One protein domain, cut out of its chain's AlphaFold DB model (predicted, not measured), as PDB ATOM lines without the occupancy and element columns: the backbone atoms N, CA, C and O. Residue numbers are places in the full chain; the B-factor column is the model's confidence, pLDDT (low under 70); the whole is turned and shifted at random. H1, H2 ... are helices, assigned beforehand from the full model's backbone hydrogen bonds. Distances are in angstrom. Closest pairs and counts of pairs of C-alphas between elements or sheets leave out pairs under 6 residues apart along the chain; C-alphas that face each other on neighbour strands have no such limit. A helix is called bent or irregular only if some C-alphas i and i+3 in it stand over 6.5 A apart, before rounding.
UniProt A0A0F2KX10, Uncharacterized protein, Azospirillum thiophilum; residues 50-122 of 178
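What this domain is: This is residues 50 to 122 of the 178 residues of an uncharacterized protein of Azospirillum thiophilum (UniProt A0A0F2KX10). Picture a long, bent helix, H4, with the shorter H1 running back beside it in the opposite way, and at one end of this pair a loose head of loop with two very short helices, H2 and H3. Residues 76 to 81 stick out from that head, while the first and last printed residues come together at the other end of the rod. The printed part has 73 residues with four named helices, in the order H1, H2, H3, H4, and no named strand; its class is all helix. It is only just loose, close to extended, with a radius of gyration of the C-alphas of 16.8 A, and spans 57 by 22 by 16 A.

Where its parts are: Begin with H4, residues 93 to 118, assigned as one helix by its hydrogen bonds but bent: C-alphas 104 and 107 are 7.3 A apart. Find C-alpha 93 at (124.217, 96.413, 181.134); from there the arm H4a runs 16.7 A to residue 104. The arm H4b, residues 107 to 118, runs 16.1 A and ends with C-alpha 118 at (158.913, 108.683, 181.792). Look next for H1, residues 51 to 63, which starts with C-alpha 51 at (156.395, 100.959, 186.422) and is 18.2 A long. H2 is residues 72 to 76, and H3 is residues 84 to 87.

How they stand to each other: At the bend, H4a and H4b stand at a steep tilt of 54 degrees. H1 touches H4b at a shallow tilt of 25 degrees, opposite ways; their closest C-alphas, those of Leu 55 and Ala 110, are 6.5 A apart. H1 and H4a only just touch, with 3 pairs of C-alphas within 8 A, through residue 62 of H1 alone and residues 99 to 103 of H4a alone. Their closest C-alphas are those of Leu 62 and Ala 102, 6.3 A apart, and the two run opposite ways at a shallow tilt of 29 degrees. Farther out, H2 and H3 only just touch, with 3 pairs of C-alphas within 8 A; the closest, Ala 74 and Leu 87, have C-alphas 7.1 A apart. H2 is apart from H1, H4a and H4b, and so is H3. In H1, H2, H4a and H4b each O i to N i+4 pair is within hydrogen-bond range; H3 is too short for such a pair.

The domain as a whole: The C-alphas farthest apart, those of Thr 79 and Pro 121, are 57.3 A apart, whereas those of Pro 50 and Ala 122 are 5.2 A apart. The printed part has no cut. The link from H3 to H4 is tight, and those from H1 to H2 and from H2 to H3 are short. The mean pLDDT of the printed part is 73.8; in this model residues 66 to 96 are under 70.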
ATOM      1  N   PRO A  50     157.079 101.987 191.114       90.56
ATOM      2  CA  PRO A  50     157.777 101.393 189.982       90.56
ATOM      3  C   PRO A  50     156.798 101.038 188.860       90.56
ATOM      4  O   PRO A  50     155.670 100.611 189.119       90.56
ATOM      5  N   LYS A  51     157.235 101.190 187.607       88.38
ATOM      6  CA  LYS A  51     156.395 100.959 186.422       88.38
ATOM      7  C   LYS A  51     155.741  99.576 186.436       88.38
ATOM      8  O   LYS A  51     154.545  99.470 186.197       88.38
ATOM      9  N   GLU A  52     156.518  98.539 186.722       90.94
ATOM     10  CA  GLU A  52     156.045  97.150 186.748       90.94
ATOM     11  C   GLU A  52     154.925  96.954 187.772       90.94
ATOM     12  O   GLU A  52     153.896  96.367 187.459       90.94
ATOM     13  N   GLU A  53     155.079  97.521 188.968       88.69
ATOM     14  CA  GLU A  53     154.077  97.441 190.029       88.69
ATOM     15  C   GLU A  53     152.833  98.285 189.711       88.69
ATOM     16  O   GLU A  53     151.709  97.866 189.985       88.69
ATOM     17  N   ALA A  54     153.004  99.449 189.076       88.00
ATOM     18  CA  ALA A  54     151.891 100.266 188.601       88.00
ATOM     19  C   ALA A  54     151.066  99.542 187.521       88.00
ATOM     20  O   ALA A  54     149.837  99.584 187.561       88.00
ATOM     21  N   LEU A  55     151.730  98.847 186.591       89.12
ATOM     22  CA  LEU A  55     151.072  98.029 185.570       89.12
ATOM     23  C   LEU A  55     150.410  96.786 186.175       89.12
ATOM     24  O   LEU A  55     149.266  96.501 185.847       89.12
ATOM     25  N   ALA A  56     151.061  96.108 187.123       89.19
ATOM     26  CA  ALA A  56     150.455  94.988 187.841       89.19
ATOM     27  C   ALA A  56     149.207  95.423 188.628       89.19
ATOM     28  O   ALA A  56     148.211  94.703 188.673       89.19
ATOM     29  N   LYS A  57     149.225  96.628 189.212       85.06
ATOM     30  CA  LYS A  57     148.056  97.212 189.879       85.06
ATOM     31  C   LYS A  57     146.939  97.544 188.891       85.06
ATOM     32  O   LYS A  57     145.780  97.300 189.211       85.06
ATOM     33  N   LEU A  58     147.271  98.065 187.705       86.00
ATOM     34  CA  LEU A  58     146.308  98.245 186.617       86.00
ATOM     35  C   LEU A  58     145.674  96.901 186.237       86.00
ATOM     36  O   LEU A  58     144.453  96.788 186.252       86.00
ATOM     37  N   ASP A  59     146.486  95.879 185.974       88.69
ATOM     38  CA  ASP A  59     146.003  94.554 185.581       88.69
ATOM     39  C   ASP A  59     145.134  93.918 186.683       88.69
ATOM     40  O   ASP A  59     144.075  93.368 186.390       88.69
ATOM     41  N   GLY A  60     145.501  94.069 187.960       83.94
ATOM     42  CA  GLY A  60     144.691  93.605 189.091       83.94
ATOM     43  C   GLY A  60     143.341  94.320 189.220       83.94
ATOM     44  O   GLY A  60     142.334  93.684 189.529       83.94
ATOM     45  N   VAL A  61     143.288  95.630 188.944       82.19
ATOM     46  CA  VAL A  61     142.020  96.380 188.884       82.19
ATOM     47  C   VAL A  61     141.155  95.876 187.728       82.19
ATOM     48  O   VAL A  61     139.953  95.686 187.911       82.19
ATOM     49  N   LEU A  62     141.754  95.628 186.560       82.44
ATOM     50  CA  LEU A  62     141.046  95.149 185.371       82.44
ATOM     51  C   LEU A  62     140.524  93.713 185.535       82.44
ATOM     52  O   LEU A  62     139.393  93.442 185.143       82.44
ATOM     53  N   ALA A  63     141.278  92.831 186.196       80.69
ATOM     54  CA  ALA A  63     140.845  91.467 186.516       80.69
ATOM     55  C   ALA A  63     139.578  91.436 187.395       80.69
ATOM     56  O   ALA A  63     138.759  90.523 187.299       80.69
ATOM     57  N   GLY A  64     139.348  92.477 188.207       72.62
ATOM     58  CA  GLY A  64     138.105  92.646 188.969       72.62
ATOM     59  C   GLY A  64     136.846  92.779 188.099       72.62
ATOM     60  O   GLY A  64     135.733  92.649 188.613       72.62
ATOM     61  N   PHE A  65     137.001  93.013 186.792       71.00
ATOM     62  CA  PHE A  65     135.899  93.097 185.839       71.00
ATOM     63  C   PHE A  65     135.619  91.781 185.094       71.00
ATOM     64  O   PHE A  65     134.578  91.689 184.445       71.00
ATOM     65  N   ASP A  66     136.459  90.745 185.207       65.44
ATOM     66  CA  ASP A  66     136.298  89.486 184.450       65.44
ATOM     67  C   ASP A  66     134.989  88.735 184.765       65.44
ATOM     68  O   ASP A  66     134.462  88.000 183.930       65.44
ATOM     69  N   GLY A  67     134.394  88.982 185.936       59.22
ATOM     70  CA  GLY A  67     133.079  88.454 186.317       59.22
ATOM     71  C   GLY A  67     131.890  89.030 185.528       59.22
ATOM     72  O   GLY A  67     130.758  88.606 185.755       59.22
ATOM     73  N   TYR A  68     132.123  89.984 184.622       59.34
ATOM     74  CA  TYR A  68     131.098  90.655 183.810       59.34
ATOM     75  C   TYR A  68     131.151  90.292 182.319       59.34
ATOM     76  O   TYR A  68     130.567  91.011 181.501       59.34
ATOM     77  N   ALA A  69     131.840  89.197 181.972       56.97
ATOM     78  CA  ALA A  69     131.959  88.683 180.608       56.97
ATOM     79  C   ALA A  69     130.592  88.512 179.906       56.97
ATOM     80  O   ALA A  69     129.545  88.490 180.539       56.97
ATOM     81  N   ALA A  70     130.569  88.381 178.581       58.06
ATOM     82  CA  ALA A  70     129.352  88.008 177.851       58.06
ATOM     83  C   ALA A  70     129.084  86.495 177.971       58.06
ATOM     84  O   ALA A  70     130.026  85.716 178.131       58.06
ATOM     85  N   ASN A  71     127.829  86.046 177.849       59.66
ATOM     86  CA  ASN A  71     127.525  84.609 177.783       59.66
ATOM     87  C   ASN A  71     127.913  84.062 176.399       59.66
ATOM     88  O   ASN A  71     127.076  83.819 175.530       59.66
ATOM     89  N   VAL A  72     129.218  83.897 176.173       57.44
ATOM     90  CA  VAL A  72     129.779  83.528 174.864       57.44
ATOM     91  C   VAL A  72     129.309  82.137 174.424       57.44
ATOM     92  O   VAL A  72     129.246  81.858 173.232       57.44
ATOM     93  N   HIS A  73     128.892  81.287 175.370       53.91
ATOM     94  CA  HIS A  73     128.305  79.976 175.088       53.91
ATOM     95  C   HIS A  73     127.025  80.076 174.239       53.91
ATOM     96  O   HIS A  73     126.780  79.219 173.389       53.91
ATOM     97  N   ALA A  74     126.230  81.139 174.411       58.00
ATOM     98  CA  ALA A  74     125.044  81.383 173.592       58.00
ATOM     99  C   ALA A  74     125.403  81.634 172.114       58.00
ATOM    100  O   ALA A  74     124.653  81.239 171.228       58.00
ATOM    101  N   LEU A  75     126.579  82.212 171.838       57.88
ATOM    102  CA  LEU A  75     127.051  82.524 170.484       57.88
ATOM    103  C   LEU A  75     127.647  81.329 169.731       57.88
ATOM    104  O   LEU A  75     127.730  81.366 168.505       57.88
ATOM    105  N   VAL A  76     128.068  80.279 170.440       59.62
ATOM    106  CA  VAL A  76     128.669  79.071 169.839       59.62
ATOM    107  C   VAL A  76     127.730  77.861 169.841       59.62
ATOM    108  O   VAL A  76     128.092  76.800 169.335       59.62
ATOM    109  N   SER A  77     126.515  77.995 170.382       56.03
ATOM    110  CA  SER A  77     125.531  76.915 170.401       56.03
ATOM    111  C   SER A  77     124.704  76.884 169.106       56.03
ATOM    112  O   SER A  77     124.047  77.873 168.780       56.03
ATOM    113  N   PRO A  78     124.637  75.742 168.393       53.09
ATOM    114  CA  PRO A  78     123.883  75.624 167.140       53.09
ATOM    115  C   PRO A  78     122.357  75.703 167.321       53.09
ATOM    116  O   PRO A  78     121.627  75.789 166.336       53.09
ATOM    117  N   THR A  79     121.862  75.662 168.561       61.69
ATOM    118  CA  THR A  79     120.427  75.650 168.886       61.69
ATOM    119  C   THR A  79     119.984  76.831 169.746       61.69
ATOM    120  O   THR A  79     118.797  76.933 170.061       61.69
ATOM    121  N   ALA A  80     120.897  77.715 170.159       60.28
ATOM    122  CA  ALA A  80     120.538  78.870 170.970       60.28
ATOM    123  C   ALA A  80     119.881  79.955 170.104       60.28
ATOM    124  O   ALA A  80     120.448  80.416 169.114       60.28
ATOM    125  N   LYS A  81     118.680  80.393 170.492       58.56
ATOM    126  CA  LYS A  81     118.125  81.668 170.027       58.56
ATOM    127  C   LYS A  81     118.690  82.742 170.944       58.56
ATOM    128  O   LYS A  81     118.347  82.752 172.116       58.56
ATOM    129  N   VAL A  82     119.579  83.582 170.425       56.81
ATOM    130  CA  VAL A  82     120.257  84.614 171.217       56.81
ATOM    131  C   VAL A  82     119.509  85.939 171.071       56.81
ATOM    132  O   VAL A  82     119.499  86.523 169.987       56.81
ATOM    133  N   GLY A  83     118.868  86.410 172.141       58.19
ATOM    134  CA  GLY A  83     118.431  87.799 172.291       58.19
ATOM    135  C   GLY A  83     119.549  88.685 172.853       58.19
ATOM    136  O   GLY A  83     120.540  88.191 173.385       58.19
ATOM    137  N   ILE A  84     119.402  90.013 172.765       57.16
ATOM    138  CA  ILE A  84     120.360  90.963 173.373       57.16
ATOM    139  C   ILE A  84     120.488  90.722 174.885       57.16
ATOM    140  O   ILE A  84     121.589  90.790 175.425       57.16
ATOM    141  N   ASP A  85     119.387  90.359 175.541       55.41
ATOM    142  CA  ASP A  85     119.363  90.043 176.971       55.41
ATOM    143  C   ASP A  85     120.125  88.744 177.307       55.41
ATOM    144  O   ASP A  85     120.632  88.608 178.416       55.41
ATOM    145  N   ASP A  86     120.283  87.824 176.345       57.22
ATOM    146  CA  ASP A  86     121.025  86.564 176.517       57.22
ATOM    147  C   ASP A  86     122.542  86.734 176.321       57.22
ATOM    148  O   ASP A  86     123.329  85.884 176.742       57.22
ATOM    149  N   LEU A  87     122.968  87.831 175.681       57.62
ATOM    150  CA  LEU A  87     124.379  88.193 175.500       57.62
ATOM    151  C   LEU A  87     124.995  88.809 176.757       57.62
ATOM    152  O   LEU A  87     126.215  88.771 176.936       57.62
ATOM    153  N   LEU A  88     124.165  89.369 177.632       56.97
ATOM    154  CA  LEU A  88     124.585  90.024 178.858       56.97
ATOM    155  C   LEU A  88     124.534  89.003 180.010       56.97
ATOM    156  O   LEU A  88     123.456  88.614 180.444       56.97
ATOM    157  N   LEU A  89     125.684  88.591 180.577       55.22
ATOM    158  CA  LEU A  89     125.703  87.784 181.825       55.22
ATOM    159  C   LEU A  89     125.119  88.547 183.027       55.22
ATOM    160  O   LEU A  89     124.895  87.980 184.095       55.22
ATOM    161  N   SER A  90     124.904  89.849 182.870       54.06
ATOM    162  CA  SER A  90     124.564  90.777 183.926       54.06
ATOM    163  C   SER A  90     123.199  91.401 183.651       54.06
ATOM    164  O   SER A  90     122.999  92.039 182.622       54.06
ATOM    165  N   ARG A  91     122.299  91.344 184.643       58.41
ATOM    166  CA  ARG A  91     121.068  92.165 184.725       58.41
ATOM    167  C   ARG A  91     121.352  93.687 184.709       58.41
ATOM    168  O   ARG A  91     120.424  94.487 184.728       58.41
ATOM    169  N   TYR A  92     122.630  94.062 184.692       63.28
ATOM    170  CA  TYR A  92     123.183  95.409 184.751       63.28
ATOM    171  C   TYR A  92     124.057  95.657 183.502       63.28
ATOM    172  O   TYR A  92     125.259  95.350 183.541       63.28
ATOM    173  N   PRO A  93     123.487  96.144 182.381       66.19
ATOM    174  CA  PRO A  93     124.217  96.413 181.134       66.19
ATOM    175  C   PRO A  93     125.380  97.399 181.315       66.19
ATOM    176  O   PRO A  93     126.392  97.308 180.619       66.19
ATOM    177  N   GLU A  94     125.289  98.292 182.299       69.56
ATOM    178  CA  GLU A  94     126.354  99.211 182.691       69.56
ATOM    179  C   GLU A  94     127.640  98.484 183.110       69.56
ATOM    180  O   GLU A  94     128.735  98.965 182.835       69.56
ATOM    181  N   ARG A  95     127.537  97.290 183.711       67.38
ATOM    182  CA  ARG A  95     128.706  96.511 184.145       67.38
ATOM    183  C   ARG A  95     129.418  95.838 182.973       67.38
ATOM    184  O   ARG A  95     130.645  95.801 182.952       67.38
ATOM    185  N   THR A  96     128.667  95.374 181.977       69.06
ATOM    186  CA  THR A  96     129.232  94.818 180.738       69.06
ATOM    187  C   THR A  96     129.890  95.908 179.890       69.06
ATOM    188  O   THR A  96     130.973  95.691 179.351       69.06
ATOM    189  N   LEU A  97     129.294  97.105 179.829       73.44
ATOM    190  CA  LEU A  97     129.922  98.287 179.228       73.44
ATOM    191  C   LEU A  97     131.228  98.656 179.941       73.44
ATOM    192  O   LEU A  97     132.239  98.855 179.275       73.44
ATOM    193  N   LEU A  98     131.235  98.688 181.278       71.06
ATOM    194  CA  LEU A  98     132.447  98.951 182.060       71.06
ATOM    195  C   LEU A  98     133.545  97.913 181.796       71.06
ATOM    196  O   LEU A  98     134.695  98.299 181.624       71.06
ATOM    197  N   TRP A  99     133.205  96.625 181.694       75.69
ATOM    198  CA  TRP A  99     134.159  95.568 181.334       75.69
ATOM    199  C   TRP A  99     134.711  95.714 179.908       75.69
ATOM    200  O   TRP A  99     135.921  95.645 179.701       75.69
ATOM    201  N   ALA A 100     133.851  95.980 178.921       75.50
ATOM    202  CA  ALA A 100     134.282  96.176 177.536       75.50
ATOM    203  C   ALA A 100     135.198  97.406 177.387       75.50
ATOM    204  O   ALA A 100     136.209  97.364 176.682       75.50
ATOM    205  N   VAL A 101     134.879  98.496 178.093       79.19
ATOM    206  CA  VAL A 101     135.730  99.692 178.169       79.19
ATOM    207  C   VAL A 101     137.048  99.365 178.875       79.19
ATOM    208  O   VAL A 101     138.109  99.719 178.372       79.19
ATOM    209  N   ALA A 102     137.010  98.635 179.989       77.06
ATOM    210  CA  ALA A 102     138.195  98.229 180.739       77.06
ATOM    211  C   ALA A 102     139.184  97.421 179.874       77.06
ATOM    212  O   ALA A 102     140.373  97.742 179.839       77.06
ATOM    213  N   LEU A 103     138.698  96.439 179.106       73.38
ATOM    214  CA  LEU A 103     139.531  95.635 178.204       73.38
ATOM    215  C   LEU A 103     140.105  96.442 177.036       73.38
ATOM    216  O   LEU A 103     141.279  96.303 176.705       73.38
ATOM    217  N   THR A 104     139.293  97.296 176.411       81.62
ATOM    218  CA  THR A 104     139.724  98.079 175.237       81.62
ATOM    219  C   THR A 104     140.637  99.249 175.597       81.62
ATOM    220  O   THR A 104     141.425  99.695 174.763       81.62
ATOM    221  N   MET A 105     140.571  99.743 176.837       85.38
ATOM    222  CA  MET A 105     141.399 100.854 177.309       85.38
ATOM    223  C   MET A 105     142.675 100.417 178.027       85.38
ATOM    224  O   MET A 105     143.503 101.281 178.314       85.38
ATOM    225  N   ARG A 106     142.884  99.119 178.293       89.00
ATOM    226  CA  ARG A 106     144.060  98.627 179.032       89.00
ATOM    227  C   ARG A 106     145.370  99.150 178.455       89.00
ATOM    228  O   ARG A 106     146.171  99.727 179.187       89.00
ATOM    229  N   ASP A 107     145.573  99.001 177.148       91.44
ATOM    230  CA  ASP A 107     146.818  99.423 176.497       91.44
ATOM    231  C   ASP A 107     146.993 100.943 176.517       91.44
ATOM    232  O   ASP A 107     148.097 101.433 176.747       91.44
ATOM    233  N   ARG A 108     145.897 101.702 176.386       90.50
ATOM    234  CA  ARG A 108     145.915 103.168 176.499       90.50
ATOM    235  C   ARG A 108     146.233 103.644 177.912       90.50
ATOM    236  O   ARG A 108     146.977 104.606 178.082       90.50
ATOM    237  N   LEU A 109     145.709 102.969 178.932       87.31
ATOM    238  CA  LEU A 109     146.032 103.256 180.329       87.31
ATOM    239  C   LEU A 109     147.489 102.895 180.640       87.31
ATOM    240  O   LEU A 109     148.180 103.673 181.294       87.31
ATOM    241  N   ALA A 110     147.986 101.764 180.135       91.19
ATOM    242  CA  ALA A 110     149.383 101.360 180.287       91.19
ATOM    243  C   ALA A 110     150.360 102.330 179.590       91.19
ATOM    244  O   ALA A 110     151.417 102.655 180.144       91.19
ATOM    245  N   GLU A 111     149.999 102.820 178.401       92.62
ATOM    246  CA  GLU A 111     150.715 103.877 177.676       92.62
ATOM    247  C   GLU A 111     150.740 105.169 178.504       92.62
ATOM    248  O   GLU A 111     151.819 105.667 178.819       92.62
ATOM    249  N   SER A 112     149.583 105.629 178.988       87.25
ATOM    250  CA  SER A 112     149.475 106.833 179.823       87.25
ATOM    251  C   SER A 112     150.272 106.733 181.133       87.25
ATOM    252  O   SER A 112     150.951 107.686 181.520       87.25
ATOM    253  N   ILE A 113     150.265 105.572 181.801       88.25
ATOM    254  CA  ILE A 113     151.118 105.310 182.974       88.25
ATOM    255  C   ILE A 113     152.594 105.422 182.585       88.25
ATOM    256  O   ILE A 113     153.377 106.044 183.300       88.25
ATOM    257  N   THR A 114     152.986 104.835 181.454       91.44
ATOM    258  CA  THR A 114     154.374 104.885 180.981       91.44
ATOM    259  C   THR A 114     154.815 106.318 180.690       91.44
ATOM    260  O   THR A 114     155.891 106.715 181.134       91.44
ATOM    261  N   GLU A 115     153.984 107.109 180.012       90.81
ATOM    262  CA  GLU A 115     154.244 108.524 179.727       90.81
ATOM    263  C   GLU A 115     154.351 109.356 181.009       90.81
ATOM    264  O   GLU A 115     155.296 110.128 181.179       90.81
ATOM    265  N   TYR A 116     153.424 109.156 181.951       85.88
ATOM    266  CA  TYR A 116     153.438 109.843 183.240       85.88
ATOM    267  C   TYR A 116     154.723 109.563 184.036       85.88
ATOM    268  O   TYR A 116     155.245 110.452 184.716       85.88
ATOM    269  N   LEU A 117     155.235 108.332 183.957       89.88
ATOM    270  CA  LEU A 117     156.441 107.900 184.662       89.88
ATOM    271  C   LEU A 117     157.742 108.245 183.928       89.88
ATOM    272  O   LEU A 117     158.782 108.288 184.579       89.88
ATOM    273  N   ALA A 118     157.712 108.522 182.620       89.81
ATOM    274  CA  ALA A 118     158.913 108.683 181.792       89.81
ATOM    275  C   ALA A 118     159.908 109.732 182.325       89.81
ATOM    276  O   ALA A 118     161.117 109.550 182.212       89.81
ATOM    277  N   ASN A 119     159.401 110.800 182.946       86.75
ATOM    278  CA  ASN A 119     160.210 111.900 183.484       86.75
ATOM    279  C   ASN A 119     160.250 111.931 185.018       86.75
ATOM    280  O   ASN A 119     160.605 112.953 185.608       86.75
ATOM    281  N   LYS A 120     159.837 110.848 185.685       83.19
ATOM    282  CA  LYS A 120     159.800 110.773 187.147       83.19
ATOM    283  C   LYS A 120     160.788 109.721 187.639       83.19
ATOM    284  O   LYS A 120     160.845 108.631 187.072       83.19
ATOM    285  N   PRO A 121     161.545 110.000 188.712       81.81
ATOM    286  CA  PRO A 121     162.346 108.966 189.342       81.81
ATOM    287  C   PRO A 121     161.418 107.859 189.852       81.81
ATOM    288  O   PRO A 121     160.370 108.136 190.444       81.81
ATOM    289  N   ALA A 122     161.803 106.607 189.613       80.00
ATOM    290  CA  ALA A 122     161.081 105.468 190.155       80.00
ATOM    291  C   ALA A 122     161.142 105.514 191.688       80.00
ATOM    292  O   ALA A 122     162.224 105.603 192.272       80.00
TER     293      ALA A 122